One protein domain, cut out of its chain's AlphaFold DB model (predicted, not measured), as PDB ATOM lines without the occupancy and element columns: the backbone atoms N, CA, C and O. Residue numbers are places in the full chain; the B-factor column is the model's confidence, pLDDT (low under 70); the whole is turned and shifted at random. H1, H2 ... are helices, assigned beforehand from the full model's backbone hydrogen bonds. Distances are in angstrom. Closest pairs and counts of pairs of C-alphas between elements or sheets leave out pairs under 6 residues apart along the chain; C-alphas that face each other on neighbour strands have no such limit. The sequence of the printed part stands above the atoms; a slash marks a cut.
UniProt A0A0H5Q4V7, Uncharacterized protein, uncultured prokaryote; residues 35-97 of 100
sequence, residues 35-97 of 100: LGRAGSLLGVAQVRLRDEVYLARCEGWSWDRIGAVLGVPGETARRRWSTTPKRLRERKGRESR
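AT A GLANCE: This is residues 35 to 97 of the 100 residues of an uncharacterized protein of uncultured prokaryote (UniProt A0A0H5Q4V7). Look for a small compact head, made by short helices H2 and H3 with the later part of long helix H1; two arms stick out, residues 35 to 46 of H1 and residues 89 to 97, of which 89 to 95 belong to H4. The 63 printed residues have four named helices, H1 to H4 in chain order, and no named strand: all helix. The whole is loose, radius of gyration of the C-alphas 13.5 A, and flat, spanning 40 by 33 by 15 A.

HOW THE PARTS SIT: Start at H1, residues 35 to 58; its residues 53 to 57 only just touch H2, residues 63 to 70, with 3 pairs of C-alphas within 8 A, the closest Val 53 and Ile 66 at 7.2 A. They form a helical hairpin, opposite ways at a steep tilt of 37 degrees, only just past shallow. Residues 50 to 54 of H1 only just touch H3, residues 74 to 81, with 3 such pairs, the closest Arg 50 and Trp 81 at 6.6 A. H2 and H3 touch, about perpendicular at 82 degrees, their closest C-alphas, Asp 64 and Gly 74, 3.9 A apart. H4, residues 86 to 95, touches no helix. In H1, H2, H3 and H4 every O i to N i+4 pair is within hydrogen-bond range.

IN THESE COORDINATES: Find C-alpha 35 at (-25.505, -17.897, -32.981); from there H1 runs 34.6 A. H4 runs 14.5 A to C-alpha 95 at (-37.529, -38.478, -2.694).

THE WHOLE: The C-alphas farthest apart, Leu 35 and Arg 97, are 42.5 A apart. The printed part has no cut, and its three links are tight. Residues 91 to 97 are under pLDDT 70.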
ATOM      1  N   LEU A  35     -24.067 -17.755 -33.211       88.00
ATOM      2  CA  LEU A  35     -25.505 -17.897 -32.981       88.00
ATOM      3  C   LEU A  35     -25.847 -19.203 -32.249       88.00
ATOM      4  O   LEU A  35     -26.629 -19.184 -31.301       88.00
ATOM      5  N   GLY A  36     -25.226 -20.323 -32.627       90.50
ATOM      6  CA  GLY A  36     -25.437 -21.615 -31.968       90.50
ATOM      7  C   GLY A  36     -25.044 -21.595 -30.486       90.50
ATOM      8  O   GLY A  36     -25.783 -22.094 -29.632       90.50
ATOM      9  N   ARG A  37     -23.918 -20.950 -30.150       90.56
ATOM     10  CA  ARG A  37     -23.502 -20.752 -28.751       90.56
ATOM     11  C   ARG A  37     -24.487 -19.873 -27.985       90.56
ATOM     12  O   ARG A  37     -24.898 -20.254 -26.891       90.56
ATOM     13  N   ALA A  38     -24.911 -18.749 -28.561       91.75
ATOM     14  CA  ALA A  38     -25.902 -17.871 -27.940       91.75
ATOM     15  C   ALA A  38     -27.245 -18.588 -27.708       91.75
ATOM     16  O   ALA A  38     -27.812 -18.493 -26.623       91.75
ATOM     17  N   GLY A  39     -27.712 -19.376 -28.681       94.81
ATOM     18  CA  GLY A  39     -28.911 -20.204 -28.549       94.81
ATOM     19  C   GLY A  39     -28.791 -21.247 -27.436       94.81
ATOM     20  O   GLY A  39     -29.724 -21.436 -26.659       94.81
ATOM     21  N   SER A  40     -27.618 -21.869 -27.297       93.25
ATOM     22  CA  SER A  40     -27.343 -22.837 -26.227       93.25
ATOM     23  C   SER A  40     -27.378 -22.176 -24.844       93.25
ATOM     24  O   SER A  40     -28.012 -22.692 -23.924       93.25
ATOM     25  N   LEU A  41     -26.755 -21.001 -24.707       94.69
ATOM     26  CA  LEU A  41     -26.788 -20.209 -23.474       94.69
ATOM     27  C   LEU A  41     -28.211 -19.764 -23.124       94.69
ATOM     28  O   LEU A  41     -28.628 -19.898 -21.974       94.69
ATOM     29  N   LEU A  42     -28.977 -19.306 -24.116       94.94
ATOM     30  CA  LEU A  42     -30.381 -18.952 -23.940       94.94
ATOM     31  C   LEU A  42     -31.203 -20.158 -23.473       94.94
ATOM     32  O   LEU A  42     -32.002 -20.024 -22.549       94.94
ATOM     33  N   GLY A  43     -30.978 -21.341 -24.050       93.75
ATOM     34  CA  GLY A  43     -31.641 -22.573 -23.627       93.75
ATOM     35  C   GLY A  43     -31.364 -22.908 -22.158       93.75
ATOM     36  O   GLY A  43     -32.296 -23.186 -21.403       93.75
ATOM     37  N   VAL A  44     -30.107 -22.806 -21.713       93.75
ATOM     38  CA  VAL A  44     -29.738 -23.023 -20.303       93.75
ATOM     39  C   VAL A  44     -30.395 -21.985 -19.391       93.75
ATOM     40  O   VAL A  44     -30.965 -22.347 -18.359       93.75
ATOM     41  N   ALA A  45     -30.361 -20.708 -19.773       93.69
ATOM     42  CA  ALA A  45     -30.978 -19.630 -19.007       93.69
ATOM     43  C   ALA A  45     -32.501 -19.808 -18.883       93.69
ATOM     44  O   ALA A  45     -33.057 -19.622 -17.804       93.69
ATOM     45  N   GLN A  46     -33.174 -20.239 -19.953       93.12
ATOM     46  CA  GLN A  46     -34.613 -20.511 -19.946       93.12
ATOM     47  C   GLN A  46     -34.992 -21.676 -19.027       93.12
ATOM     48  O   GLN A  46     -36.024 -21.608 -18.360       93.12
ATOM     49  N   VAL A  47     -34.173 -22.735 -18.972       92.12
ATOM     50  CA  VAL A  47     -34.388 -23.845 -18.029       92.12
ATOM     51  C   VAL A  47     -34.274 -23.346 -16.593       92.12
ATOM     52  O   VAL A  47     -35.196 -23.570 -15.813       92.12
ATOM     53  N   ARG A  48     -33.205 -22.606 -16.267       93.31
ATOM     54  CA  ARG A  48     -33.020 -22.028 -14.927       93.31
ATOM     55  C   ARG A  48     -34.171 -21.106 -14.540       93.31
ATOM     56  O   ARG A  48     -34.733 -21.259 -13.467       93.31
ATOM     57  N   LEU A  49     -34.586 -20.217 -15.443       94.19
ATOM     58  CA  LEU A  49     -35.729 -19.333 -15.212       94.19
ATOM     59  C   LEU A  49     -37.004 -20.121 -14.888       94.19
ATOM     60  O   LEU A  49     -37.764 -19.739 -14.003       94.19
ATOM     61  N   ARG A  50     -37.254 -21.229 -15.593       93.69
ATOM     62  CA  ARG A  50     -38.423 -22.073 -15.330       93.69
ATOM     63  C   ARG A  50     -38.354 -22.733 -13.947       93.69
ATOM     64  O   ARG A  50     -39.397 -22.846 -13.304       93.69
ATOM     65  N   ASP A  51     -37.173 -23.152 -13.502       93.31
ATOM     66  CA  ASP A  51     -36.984 -23.723 -12.165       93.31
ATOM     67  C   ASP A  51     -37.237 -22.672 -11.070       93.31
ATOM     68  O   ASP A  51     -37.996 -22.940 -10.143       93.31
ATOM     69  N   GLU A  52     -36.721 -21.449 -11.227       95.19
ATOM     70  CA  GLU A  52     -36.967 -20.341 -10.287       95.19
ATOM     71  C   GLU A  52     -38.451 -19.949 -10.221       95.19
ATOM     72  O   GLU A  52     -39.014 -19.782  -9.140       95.19
ATOM     73  N   VAL A  53     -39.136 -19.873 -11.370       95.62
ATOM     74  CA  VAL A  53     -40.588 -19.621 -11.402       95.62
ATOM     75  C   VAL A  53     -41.351 -20.723 -10.665       95.62
ATOM     76  O   VAL A  53     -42.318 -20.442  -9.955       95.62
ATOM     77  N   TYR A  54     -40.929 -21.981 -10.811       93.50
ATOM     78  CA  TYR A  54     -41.529 -23.088 -10.077       93.50
ATOM     79  C   TYR A  54     -41.288 -22.972  -8.564       93.50
ATOM     80  O   TYR A  54     -42.233 -23.152  -7.797       93.50
ATOM     81  N   LEU A  55     -40.071 -22.630  -8.128       93.69
ATOM     82  CA  LEU A  55     -39.760 -22.420  -6.710       93.69
ATOM     83  C   LEU A  55     -40.587 -21.274  -6.118       93.69
ATOM     84  O   LEU A  55     -41.250 -21.478  -5.103       93.69
ATOM     85  N   ALA A  56     -40.684 -20.136  -6.809       95.69
ATOM     86  CA  ALA A  56     -41.549 -19.027  -6.401       95.69
ATOM     87  C   ALA A  56     -43.018 -19.471  -6.253       95.69
ATOM     88  O   ALA A  56     -43.714 -19.084  -5.311       95.69
ATOM     89  N   ARG A  57     -43.510 -20.340  -7.150       95.56
ATOM     90  CA  ARG A  57     -44.853 -20.932  -7.021       95.56
ATOM     91  C   ARG A  57     -44.978 -21.853  -5.809       95.56
ATOM     92  O   ARG A  57     -46.031 -21.825  -5.172       95.56
ATOM     93  N   CYS A  58     -43.955 -22.642  -5.485       92.44
ATOM     94  CA  CYS A  58     -43.919 -23.470  -4.276       92.44
ATOM     95  C   CYS A  58     -43.895 -22.635  -2.990       92.44
ATOM     96  O   CYS A  58     -44.535 -23.023  -2.019       92.44
ATOM     97  N   GLU A  59     -43.249 -21.470  -3.006       95.06
ATOM     98  CA  GLU A  59     -43.292 -20.482  -1.918       95.06
ATOM     99  C   GLU A  59     -44.631 -19.726  -1.829       95.06
ATOM    100  O   GLU A  59     -44.823 -18.880  -0.959       95.06
ATOM    101  N   GLY A  60     -45.575 -20.005  -2.732       96.12
ATOM    102  CA  GLY A  60     -46.916 -19.425  -2.710       96.12
ATOM    103  C   GLY A  60     -47.060 -18.105  -3.469       96.12
ATOM    104  O   GLY A  60     -48.120 -17.483  -3.398       96.12
ATOM    105  N   TRP A  61     -46.062 -17.675  -4.245       97.56
ATOM    106  CA  TRP A  61     -46.163 -16.432  -5.015       97.56
ATOM    107  C   TRP A  61     -47.274 -16.520  -6.060       97.56
ATOM    108  O   TRP A  61     -47.385 -17.510  -6.786       97.56
ATOM    109  N   SER A  62     -48.087 -15.470  -6.182       97.12
ATOM    110  CA  SER A  62     -49.126 -15.402  -7.208       97.12
ATOM    111  C   SER A  62     -48.522 -15.246  -8.607       97.12
ATOM    112  O   SER A  62     -47.418 -14.728  -8.781       97.12
ATOM    113  N   TRP A  63     -49.271 -15.665  -9.631       96.69
ATOM    114  CA  TRP A  63     -48.870 -15.447 -11.024       96.69
ATOM    115  C   TRP A  63     -48.737 -13.966 -11.372       96.69
ATOM    116  O   TRP A  63     -47.891 -13.620 -12.187       96.69
ATOM    117  N   ASP A  64     -49.532 -13.107 -10.734       97.38
ATOM    118  CA  ASP A  64     -49.463 -11.658 -10.911       97.38
ATOM    119  C   ASP A  64     -48.130 -11.089 -10.411       97.38
ATOM    120  O   ASP A  64     -47.414 -10.430 -11.161       97.38
ATOM    121  N   ARG A  65     -47.710 -11.481  -9.198       98.00
ATOM    122  CA  ARG A  65     -46.409 -11.100  -8.632       98.00
ATOM    123  C   ARG A  65     -45.244 -11.600  -9.486       98.00
ATOM    124  O   ARG A  65     -44.296 -10.858  -9.725       98.00
ATOM    125  N   ILE A  66     -45.308 -12.850  -9.945       97.19
ATOM    126  CA  ILE A  66     -44.286 -13.426 -10.833       97.19
ATOM    127  C   ILE A  66     -44.242 -12.659 -12.159       97.19
ATOM    128  O   ILE A  66     -43.165 -12.314 -12.635       97.19
ATOM    129  N   GLY A  67     -45.406 -12.364 -12.740       96.31
ATOM    130  CA  GLY A  67     -45.517 -11.566 -13.954       96.31
ATOM    131  C   GLY A  67     -44.880 -10.186 -13.798       96.31
ATOM    132  O   GLY A  67     -44.048  -9.814 -14.622       96.31
ATOM    133  N   ALA A  68     -45.184  -9.479 -12.707       97.62
ATOM    134  CA  ALA A  68     -44.626  -8.161 -12.414       97.62
ATOM    135  C   ALA A  68     -43.087  -8.166 -12.382       97.62
ATOM    136  O   ALA A  68     -42.462  -7.309 -13.000       97.62
ATOM    137  N   VAL A  69     -42.469  -9.167 -11.741       97.12
ATOM    138  CA  VAL A  69     -40.999  -9.319 -11.712       97.12
ATOM    139  C   VAL A  69     -40.423  -9.593 -13.102       97.12
ATOM    140  O   VAL A  69     -39.348  -9.106 -13.438       97.12
ATOM    141  N   LEU A  70     -41.136 -10.361 -13.926       95.31
ATOM    142  CA  LEU A  70     -40.707 -10.722 -15.278       95.31
ATOM    143  C   LEU A  70     -41.092  -9.682 -16.342       95.31
ATOM    144  O   LEU A  70     -40.802  -9.893 -17.521       95.31
ATOM    145  N   GLY A  71     -41.758  -8.590 -15.956       96.69
ATOM    146  CA  GLY A  71     -42.234  -7.559 -16.878       96.69
ATOM    147  C   GLY A  71     -43.331  -8.041 -17.833       96.69
ATOM    148  O   GLY A  71     -43.442  -7.533 -18.947       96.69
ATOM    149  N   VAL A  72     -44.127  -9.041 -17.440       96.44
ATOM    150  CA  VAL A  72     -45.235  -9.577 -18.246       96.44
ATOM    151  C   VAL A  72     -46.525  -9.672 -17.428       96.44
ATOM    152  O   VAL A  72     -46.469  -9.857 -16.217       96.44
ATOM    153  N   PRO A  73     -47.715  -9.624 -18.053       97.25
ATOM    154  CA  PRO A  73     -48.961  -9.878 -17.335       97.25
ATOM    155  C   PRO A  73     -48.968 -11.254 -16.652       97.25
ATOM    156  O   PRO A  73     -48.469 -12.237 -17.212       97.25
ATOM    157  N   GLY A  74     -49.589 -11.358 -15.473       94.94
ATOM    158  CA  GLY A  74     -49.630 -12.611 -14.710       94.94
ATOM    159  C   GLY A  74     -50.271 -13.778 -15.470       94.94
ATOM    160  O   GLY A  74     -49.794 -14.910 -15.398       94.94
ATOM    161  N   GLU A  75     -51.294 -13.507 -16.282       96.00
ATOM    162  CA  GLU A  75     -51.914 -14.511 -17.156       96.00
ATOM    163  C   GLU A  75     -50.930 -15.038 -18.217       96.00
ATOM    164  O   GLU A  75     -50.860 -16.243 -18.470       96.00
ATOM    165  N   THR A  76     -50.094 -14.163 -18.783       95.44
ATOM    166  CA  THR A  76     -49.015 -14.557 -19.700       95.44
ATOM    167  C   THR A  76     -47.999 -15.444 -18.988       95.44
ATOM    168  O   THR A  76     -47.595 -16.476 -19.529       95.44
ATOM    169  N   ALA A  77     -47.627 -15.093 -17.754       94.31
ATOM    170  CA  ALA A  77     -46.717 -15.906 -16.958       94.31
ATOM    171  C   ALA A  77     -47.300 -17.296 -16.665       94.31
ATOM    172  O   ALA A  77     -46.646 -18.318 -16.890       94.31
ATOM    173  N   ARG A  78     -48.571 -17.355 -16.259       94.56
ATOM    174  CA  ARG A  78     -49.287 -18.610 -16.025       94.56
ATOM    175  C   ARG A  78     -49.297 -19.493 -17.269       94.56
ATOM    176  O   ARG A  78     -48.954 -20.671 -17.184       94.56
ATOM    177  N   ARG A  79     -49.652 -18.952 -18.435       94.88
ATOM    178  CA  ARG A  79     -49.681 -19.726 -19.690       94.88
ATOM    179  C   ARG A  79     -48.311 -20.294 -20.047       94.88
ATOM    180  O   ARG A  79     -48.219 -21.429 -20.502       94.88
ATOM    181  N   ARG A  80     -47.245 -19.534 -19.801       92.94
ATOM    182  CA  ARG A  80     -45.880 -19.902 -20.191       92.94
ATOM    183  C   ARG A  80     -45.210 -20.898 -19.237       92.94
ATOM    184  O   ARG A  80     -44.432 -21.744 -19.685       92.94
ATOM    185  N   TRP A  81     -45.516 -20.820 -17.940       92.50
ATOM    186  CA  TRP A  81     -44.789 -21.552 -16.893       92.50
ATOM    187  C   TRP A  81     -45.662 -22.384 -15.944       92.50
ATOM    188  O   TRP A  81     -45.148 -22.929 -14.973       92.50
ATOM    189  N   SER A  82     -46.959 -22.554 -16.217       88.31
ATOM    190  CA  SER A  82     -47.835 -23.422 -15.405       88.31
ATOM    191  C   SER A  82     -47.447 -24.903 -15.424       88.31
ATOM    192  O   SER A  82     -47.814 -25.644 -14.514       88.31
ATOM    193  N   THR A  83     -46.704 -25.356 -16.435       85.62
ATOM    194  CA  THR A  83     -46.261 -26.750 -16.530       85.62
ATOM    195  C   THR A  83     -45.055 -27.018 -15.635       85.62
ATOM    196  O   THR A  83     -44.002 -26.398 -15.783       85.62
ATOM    197  N   THR A  84     -45.179 -28.013 -14.756       78.69
ATOM    198  CA  THR A  84     -44.085 -28.464 -13.891       78.69
ATOM    199  C   THR A  84     -42.912 -29.034 -14.705       78.69
ATOM    200  O   THR A  84     -43.135 -29.898 -15.562       78.69
ATOM    201  N   PRO A  85     -41.656 -28.640 -14.421       79.56
ATOM    202  CA  PRO A  85     -40.479 -29.186 -15.098       79.56
ATOM    203  C   PRO A  85     -40.342 -30.695 -14.875       79.56
ATOM    204  O   PRO A  85     -40.385 -31.165 -13.738       79.56
ATOM    205  N   LYS A  86     -40.111 -31.468 -15.947       76.75
ATOM    206  CA  LYS A  86     -39.959 -32.936 -15.876       76.75
ATOM    207  C   LYS A  86     -38.880 -33.364 -14.868       76.75
ATOM    208  O   LYS A  86     -39.138 -34.242 -14.053       76.75
ATOM    209  N   ARG A  87     -37.738 -32.667 -14.846       76.06
ATOM    210  CA  ARG A  87     -36.625 -32.942 -13.918       76.06
ATOM    211  C   ARG A  87     -37.021 -32.792 -12.446       76.06
ATOM    212  O   ARG A  87     -36.595 -33.583 -11.611       76.06
ATOM    213  N   LEU A  88     -37.862 -31.807 -12.119       71.00
ATOM    214  CA  LEU A  88     -38.348 -31.608 -10.750       71.00
ATOM    215  C   LEU A  88     -39.398 -32.654 -10.358       71.00
ATOM    216  O   LEU A  88     -39.408 -33.101  -9.213       71.00
ATOM    217  N   ARG A  89     -40.221 -33.118 -11.311       71.38
ATOM    218  CA  ARG A  89     -41.139 -34.252 -11.089       71.38
ATOM    219  C   ARG A  89     -40.369 -35.534 -10.767       71.38
ATOM    220  O   ARG A  89     -40.731 -36.244  -9.837       71.38
ATOM    221  N   GLU A  90     -39.291 -35.801 -11.504       74.19
ATOM    222  CA  GLU A  90     -38.441 -36.984 -11.317       74.19
ATOM    223  C   GLU A  90     -37.677 -36.950  -9.985       74.19
ATOM    224  O   GLU A  90     -37.592 -37.976  -9.312       74.19
ATOM    225  N   ARG A  91     -37.177 -35.779  -9.561       68.12
ATOM    226  CA  ARG A  91     -36.564 -35.610  -8.231       68.12
ATOM    227  C   ARG A  91     -37.556 -35.886  -7.105       68.12
ATOM    228  O   ARG A  91     -37.262 -36.705  -6.241       68.12
ATOM    229  N   LYS A  92     -38.745 -35.277  -7.159       64.50
ATOM    230  CA  LYS A  92     -39.790 -35.497  -6.148       64.50
ATOM    231  C   LYS A  92     -40.225 -36.967  -6.083       64.50
ATOM    232  O   LYS A  92     -40.434 -37.497  -4.999       64.50
ATOM    233  N   GLY A  93     -40.299 -37.641  -7.234       67.38
ATOM    234  CA  GLY A  93     -40.613 -39.070  -7.312       67.38
ATOM    235  C   GLY A  93     -39.544 -39.983  -6.700       67.38
ATOM    236  O   GLY A  93     -39.892 -41.032  -6.166       67.38
ATOM    237  N   ARG A  94     -38.262 -39.593  -6.733       68.38
ATOM    238  CA  ARG A  94     -37.186 -40.328  -6.042       68.38
ATOM    239  C   ARG A  94     -37.186 -40.081  -4.538       68.38
ATOM    240  O   ARG A  94     -36.965 -41.015  -3.786       68.38
ATOM    241  N   GLU A  95     -37.474 -38.856  -4.113       63.69
ATOM    242  CA  GLU A  95     -37.529 -38.478  -2.694       63.69
ATOM    243  C   GLU A  95     -38.720 -39.107  -1.951       63.69
ATOM    244  O   GLU A  95     -38.657 -39.334  -0.751       63.69
ATOM    245  N   SER A  96     -39.796 -39.453  -2.663       60.97
ATOM    246  CA  SER A  96     -40.981 -40.105  -2.081       60.97
ATOM    247  C   SER A  96     -40.904 -41.637  -2.034       60.97
ATOM    248  O   SER A  96     -41.901 -42.271  -1.692       60.97
ATOM    249  N   ARG A  97     -39.776 -42.258  -2.413       56.69
ATOM    250  CA  ARG A  97     -39.610 -43.715  -2.350       56.69
ATOM    251  C   ARG A  97     -38.894 -44.066  -1.039       56.69
ATOM    252  O   ARG A  97     -37.685 -43.871  -0.979       56.69
TER     253      ARG A  97